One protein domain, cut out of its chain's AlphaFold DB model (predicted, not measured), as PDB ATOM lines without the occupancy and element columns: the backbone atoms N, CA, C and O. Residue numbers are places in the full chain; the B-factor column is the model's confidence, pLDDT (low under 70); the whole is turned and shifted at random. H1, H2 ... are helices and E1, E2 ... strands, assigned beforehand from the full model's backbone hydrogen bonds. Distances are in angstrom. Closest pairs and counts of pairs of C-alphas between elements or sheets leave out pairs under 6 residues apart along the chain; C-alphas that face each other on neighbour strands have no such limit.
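Overview. This is residues 3 to 50 of the 142 residues of an uncharacterized protein of Corallococcus sp. CA054B (UniProt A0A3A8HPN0). A two-stranded antiparallel ribbon, E1 beside E2, has a short helix, H1, at the end where E1 finishes and E2 starts. From H1 a long loop, residues 20 to 39, folds back on the E2 side of the ribbon and then returns, and on the way its residues 32 to 33 pair briefly with E2. The printed part has 48 residues, with one named helix and two named strands in the order E1, H1, E2 along the chain, and its class is mixed, helices and strands. The sheet has the order E1 - E2. The whole is compact, with a radius of gyration of the C-alphas of 10.3 A and spans of 30 by 21 by 15 A along its three main axes.

Along the chain. E1 is residues 3 to 9, 17.1 A from first to last C-alpha, beginning with C-alpha 3 at (180.892, 191.360, 190.595). H1 is residues 12 to 19, 10.6 A long, with C-alpha 12 at (178.235, 201.908, 167.253). E2 is residues 40 to 49, the longest strand by residues, 22.2 A from first to last C-alpha, and C-alpha 49 is at (178.049, 185.973, 193.014). E2 bends by 76 degrees at residue 45.

Arrangement. E1 and E2 are antiparallel neighbours, with 153 degrees between their N-to-C directions. Among the C-alphas that face each other are those of Thr 5 and Glu 44, 4.5 A apart, and those of Gly 9 and Leu 40, 4.6 A apart. N 6 and O 43 are within hydrogen-bond range at 2.9 A, and so are N 41 and O 8 at 2.9 A. Residues 32 to 33 form a short antiparallel pairing with residues 41 to 42 of E2. The closest C-alphas of H1 and E2 are those of Val 18 and Ala 41, 7.3 A apart, while their centres are 17.7 A apart. H1 has 7 pairs of C-alphas within 10 A of E2 and 1 of E1, made by its residues 14 to 19. In H1 every O i to N i+4 pair is within hydrogen-bond range.

Size, cuts and confidence. The two C-alphas farthest apart in the domain, those of Pro 12 and His 49, are 30.3 A from each other. The C-alphas of Leu 3 and Val 50, the first and last printed, are 6.6 A apart. The link from E1 to H1 is tight, with 2 residues, and the link from H1 to E2 is long, with 20 residues. The printed part has no cut. The mean pLDDT of the printed part is 85.3, and no printed residue is under 70.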
ATOM      1  N   LEU A   3     180.740 190.466 191.734       76.00
ATOM      2  CA  LEU A   3     180.892 191.360 190.595       76.00
ATOM      3  C   LEU A   3     180.116 192.638 190.902       76.00
ATOM      4  O   LEU A   3     178.890 192.625 190.866       76.00
ATOM      5  N   ASP A   4     180.826 193.720 191.208       81.75
ATOM      6  CA  ASP A   4     180.205 195.022 191.489       81.75
ATOM      7  C   ASP A   4     180.041 195.874 190.228       81.75
ATOM      8  O   ASP A   4     179.090 196.649 190.109       81.75
ATOM      9  N   THR A   5     180.942 195.703 189.259       86.06
ATOM     10  CA  THR A   5     180.931 196.434 187.991       86.06
ATOM     11  C   THR A   5     181.244 195.494 186.837       86.06
ATOM     12  O   THR A   5     182.212 194.736 186.884       86.06
ATOM     13  N   PHE A   6     180.441 195.563 185.778       84.19
ATOM     14  CA  PHE A   6     180.669 194.856 184.523       84.19
ATOM     15  C   PHE A   6     180.758 195.863 183.381       84.19
ATOM     16  O   PHE A   6     179.817 196.626 183.144       84.19
ATOM     17  N   CYS A   7     181.873 195.835 182.656       88.06
ATOM     18  CA  CYS A   7     182.106 196.686 181.495       88.06
ATOM     19  C   CYS A   7     182.118 195.833 180.229       88.06
ATOM     20  O   CYS A   7     182.811 194.817 180.168       88.06
ATOM     21  N   ILE A   8     181.389 196.261 179.202       86.75
ATOM     22  CA  ILE A   8     181.370 195.594 177.899       86.75
ATOM     23  C   ILE A   8     181.540 196.611 176.773       86.75
ATOM     24  O   ILE A   8     180.891 197.659 176.753       86.75
ATOM     25  N   GLY A   9     182.417 196.295 175.820       86.94
ATOM     26  CA  GLY A   9     182.580 197.086 174.605       86.94
ATOM     27  C   GLY A   9     181.351 196.976 173.709       86.94
ATOM     28  O   GLY A   9     180.815 195.887 173.502       86.94
ATOM     29  N   LEU A  10     180.899 198.106 173.166       83.19
ATOM     30  CA  LEU A  10     179.712 198.161 172.320       83.19
ATOM     31  C   LEU A  10     180.031 198.563 170.880       83.19
ATOM     32  O   LEU A  10     180.789 199.498 170.606       83.19
ATOM     33  N   ASN A  11     179.339 197.924 169.936       87.75
ATOM     34  CA  ASN A  11     179.298 198.397 168.557       87.75
ATOM     35  C   ASN A  11     178.610 199.790 168.476       87.75
ATOM     36  O   ASN A  11     177.915 200.206 169.408       87.75
ATOM     37  N   PRO A  12     178.788 200.554 167.380       88.75
ATOM     38  CA  PRO A  12     178.235 201.908 167.253       88.75
ATOM     39  C   PRO A  12     176.719 202.029 167.496       88.75
ATOM     40  O   PRO A  12     176.275 202.991 168.123       88.75
ATOM     41  N   LEU A  13     175.921 201.064 167.030       89.25
ATOM     42  CA  LEU A  13     174.462 201.109 167.169       89.25
ATOM     43  C   LEU A  13     174.021 200.883 168.615       89.25
ATOM     44  O   LEU A  13     173.138 201.583 169.112       89.25
ATOM     45  N   ASP A  14     174.648 199.942 169.314       88.31
ATOM     46  CA  ASP A  14     174.326 199.675 170.712       88.31
ATOM     47  C   ASP A  14     174.787 200.817 171.623       88.31
ATOM     48  O   ASP A  14     174.085 201.149 172.579       88.31
ATOM     49  N   ARG A  15     175.875 201.519 171.275       89.75
ATOM     50  CA  ARG A  15     176.277 202.758 171.966       89.75
ATOM     51  C   ARG A  15     175.196 203.828 171.906       89.75
ATOM     52  O   ARG A  15     174.885 204.437 172.927       89.75
ATOM     53  N   LEU A  16     174.582 204.028 170.738       91.00
ATOM     54  CA  LEU A  16     173.455 204.954 170.597       91.00
ATOM     55  C   LEU A  16     172.272 204.523 171.469       91.00
ATOM     56  O   LEU A  16     171.688 205.357 172.158       91.00
ATOM     57  N   LYS A  17     171.944 203.225 171.504       92.31
ATOM     58  CA  LYS A  17     170.864 202.721 172.366       92.31
ATOM     59  C   LYS A  17     171.137 203.015 173.839       92.31
ATOM     60  O   LYS A  17     170.244 203.526 174.508       92.31
ATOM     61  N   VAL A  18     172.348 202.747 174.335       92.19
ATOM     62  CA  VAL A  18     172.723 203.060 175.726       92.19
ATOM     63  C   VAL A  18     172.660 204.564 175.988       92.19
ATOM     64  O   VAL A  18     172.032 204.971 176.963       92.19
ATOM     65  N   LYS A  19     173.207 205.393 175.089       89.56
ATOM     66  CA  LYS A  19     173.175 206.863 175.203       89.56
ATOM     67  C   LYS A  19     171.757 207.415 175.374       89.56
ATOM     68  O   LYS A  19     171.558 208.361 176.125       89.56
ATOM     69  N   TYR A  20     170.776 206.816 174.700       92.25
ATOM     70  CA  TYR A  20     169.365 207.208 174.786       92.25
ATOM     71  C   TYR A  20     168.548 206.375 175.791       92.25
ATOM     72  O   TYR A  20     167.321 206.339 175.705       92.25
ATOM     73  N   GLY A  21     169.197 205.673 176.728       88.94
ATOM     74  CA  GLY A  21     168.524 204.934 177.803       88.94
ATOM     75  C   GLY A  21     167.765 203.678 177.352       88.94
ATOM     76  O   GLY A  21     166.965 203.137 178.111       88.94
ATOM     77  N   LYS A  22     168.016 203.206 176.125       91.25
ATOM     78  CA  LYS A  22     167.441 201.995 175.512       91.25
ATOM     79  C   LYS A  22     168.435 200.830 175.463       91.25
ATOM     80  O   LYS A  22     168.253 199.889 174.690       91.25
ATOM     81  N   GLY A  23     169.512 200.905 176.241       88.56
ATOM     82  CA  GLY A  23     170.452 199.802 176.406       88.56
ATOM     83  C   GLY A  23     169.767 198.560 176.975       88.56
ATOM     84  O   GLY A  23     168.820 198.668 177.756       88.56
ATOM     85  N   LYS A  24     170.239 197.373 176.582       88.75
ATOM     86  CA  LYS A  24     169.714 196.108 177.108       88.75
ATOM     87  C   LYS A  24     169.989 196.046 178.611       88.75
ATOM     88  O   LYS A  24     171.136 196.149 179.016       88.75
ATOM     89  N   ALA A  25     168.951 195.884 179.425       89.19
ATOM     90  CA  ALA A  25     169.138 195.694 180.858       89.19
ATOM     91  C   ALA A  25     169.692 194.291 181.147       89.19
ATOM     92  O   ALA A  25     169.301 193.313 180.503       89.19
ATOM     93  N   LEU A  26     170.564 194.197 182.145       83.06
ATOM     94  CA  LEU A  26     171.090 192.941 182.665       83.06
ATOM     95  C   LEU A  26     170.525 192.730 184.074       83.06
ATOM     96  O   LEU A  26     170.840 193.476 184.991       83.06
ATOM     97  N   GLN A  27     169.608 191.764 184.209       80.50
ATOM     98  CA  GLN A  27     168.813 191.503 185.424       80.50
ATOM     99  C   GLN A  27     168.327 192.793 186.120       80.50
ATOM    100  O   GLN A  27     168.615 193.050 187.285       80.50
ATOM    101  N   GLY A  28     167.648 193.662 185.369       84.19
ATOM    102  CA  GLY A  28     167.100 194.923 185.887       84.19
ATOM    103  C   GLY A  28     168.085 196.096 185.957       84.19
ATOM    104  O   GLY A  28     167.637 197.240 186.017       84.19
ATOM    105  N   HIS A  29     169.392 195.859 185.841       86.38
ATOM    106  CA  HIS A  29     170.404 196.915 185.848       86.38
ATOM    107  C   HIS A  29     170.557 197.493 184.447       86.38
ATOM    108  O   HIS A  29     170.762 196.763 183.470       86.38
ATOM    109  N   ARG A  30     170.426 198.814 184.330       90.75
ATOM    110  CA  ARG A  30     170.576 199.507 183.050       90.75
ATOM    111  C   ARG A  30     172.034 199.901 182.833       90.75
ATOM    112  O   ARG A  30     172.654 200.410 183.765       90.75
ATOM    113  N   PRO A  31     172.562 199.725 181.614       93.12
ATOM    114  CA  PRO A  31     173.890 200.210 181.306       93.12
ATOM    115  C   PRO A  31     173.900 201.733 181.208       93.12
ATOM    116  O   PRO A  31     172.924 202.346 180.767       93.12
ATOM    117  N   HIS A  32     175.048 202.323 181.506       91.12
ATOM    118  CA  HIS A  32     175.401 203.685 181.123       91.12
ATOM    119  C   HIS A  32     176.740 203.677 180.377       91.12
ATOM    120  O   HIS A  32     177.469 202.693 180.422       91.12
ATOM    121  N   LEU A  33     177.058 204.734 179.631       91.12
ATOM    122  CA  LEU A  33     178.376 204.833 178.992       91.12
ATOM    123  C   LEU A  33     179.421 205.238 180.034       91.12
ATOM    124  O   LEU A  33     179.153 206.138 180.832       91.12
ATOM    125  N   SER A  34     180.594 204.600 180.009       87.81
ATOM    126  CA  SER A  34     181.712 205.006 180.867       87.81
ATOM    127  C   SER A  34     182.099 206.458 180.580       87.81
ATOM    128  O   SER A  34     182.080 206.912 179.432       87.81
ATOM    129  N   LYS A  35     182.452 207.188 181.643       84.31
ATOM    130  CA  LYS A  35     182.945 208.568 181.550       84.31
ATOM    131  C   LYS A  35     184.342 208.631 180.936       84.31
ATOM    132  O   LYS A  35     184.628 209.576 180.207       84.31
ATOM    133  N   ASP A  36     185.162 207.619 181.206       82.62
ATOM    134  CA  ASP A  36     186.559 207.559 180.771       82.62
ATOM    135  C   ASP A  36     186.700 206.933 179.380       82.62
ATOM    136  O   ASP A  36     187.619 207.263 178.633       82.62
ATOM    137  N   ASP A  37     185.761 206.058 179.003       82.19
ATOM    138  CA  ASP A  37     185.743 205.412 177.694       82.19
ATOM    139  C   ASP A  37     184.313 205.256 177.156       82.19
ATOM    140  O   ASP A  37     183.590 204.304 177.456       82.19
ATOM    141  N   SER A  38     183.914 206.171 176.271       78.62
ATOM    142  CA  SER A  38     182.583 206.160 175.646       78.62
ATOM    143  C   SER A  38     182.281 204.920 174.785       78.62
ATOM    144  O   SER A  38     181.151 204.763 174.306       78.62
ATOM    145  N   PHE A  39     183.264 204.043 174.553       82.06
ATOM    146  CA  PHE A  39     183.064 202.767 173.875       82.06
ATOM    147  C   PHE A  39     182.550 201.661 174.807       82.06
ATOM    148  O   PHE A  39     182.038 200.647 174.319       82.06
ATOM    149  N   LEU A  40     182.628 201.866 176.124       83.12
ATOM    150  CA  LEU A  40     182.223 200.896 177.134       83.12
ATOM    151  C   LEU A  40     180.833 201.215 177.690       83.12
ATOM    152  O   LEU A  40     180.569 202.323 178.159       83.12
ATOM    153  N   ALA A  41     179.955 200.211 177.692       87.94
ATOM    154  CA  ALA A  41     178.782 200.204 178.553       87.94
ATOM    155  C   ALA A  41     179.133 199.595 179.905       87.94
ATOM    156  O   ALA A  41     179.675 198.492 179.980       87.94
ATOM    157  N   VAL A  42     178.778 200.319 180.955       88.12
ATOM    158  CA  VAL A  42     179.026 199.985 182.348       88.12
ATOM    159  C   VAL A  42     177.702 199.657 183.006       88.12
ATOM    160  O   VAL A  42     176.728 200.405 182.902       88.12
ATOM    161  N   TYR A  43     177.682 198.531 183.695       88.06
ATOM    162  CA  TYR A  43     176.614 198.152 184.595       88.06
ATOM    163  C   TYR A  43     177.213 198.032 185.999       88.06
ATOM    164  O   TYR A  43     178.265 197.416 186.170       88.06
ATOM    165  N   GLU A  44     176.555 198.620 186.990       86.50
ATOM    166  CA  GLU A  44     177.040 198.694 188.372       86.50
ATOM    167  C   GLU A  44     176.041 198.052 189.334       86.50
ATOM    168  O   GLU A  44     174.891 197.824 188.965       86.50
ATOM    169  N   GLN A  45     176.470 197.835 190.581       78.19
ATOM    170  CA  GLN A  45     175.631 197.447 191.725       78.19
ATOM    171  C   GLN A  45     175.005 196.054 191.640       78.19
ATOM    172  O   GLN A  45     174.053 195.756 192.352       78.19
ATOM    173  N   PHE A  46     175.556 195.173 190.813       76.12
ATOM    174  CA  PHE A  46     175.001 193.838 190.655       76.12
ATOM    175  C   PHE A  46     175.011 193.018 191.945       76.12
ATOM    176  O   PHE A  46     174.076 192.254 192.181       76.12
ATOM    177  N   GLY A  47     176.074 193.121 192.756       70.12
ATOM    178  CA  GLY A  47     176.263 192.247 193.917       70.12
ATOM    179  C   GLY A  47     176.189 190.764 193.537       70.12
ATOM    180  O   GLY A  47     175.776 189.929 194.342       70.12
ATOM    181  N   TRP A  48     176.512 190.422 192.283       76.88
ATOM    182  CA  TRP A  48     176.336 189.067 191.781       76.88
ATOM    183  C   TRP A  48     177.463 188.185 192.264       76.88
ATOM    184  O   TRP A  48     178.641 188.489 192.068       76.88
ATOM    185  N   HIS A  49     177.091 187.037 192.822       70.94
ATOM    186  CA  HIS A  49     178.049 185.973 193.014       70.94
ATOM    187  C   HIS A  49     178.412 185.406 191.643       70.94
ATOM    188  O   HIS A  49     177.555 184.873 190.940       70.94
ATOM    189  N   VAL A  50     179.680 185.532 191.261       70.69
ATOM    190  CA  VAL A  50     180.209 184.860 190.074       70.69
ATOM    191  C   VAL A  50     180.932 183.610 190.573       70.69
ATOM    192  O   VAL A  50     182.075 183.731 191.030       70.69
TER     193      VAL A  50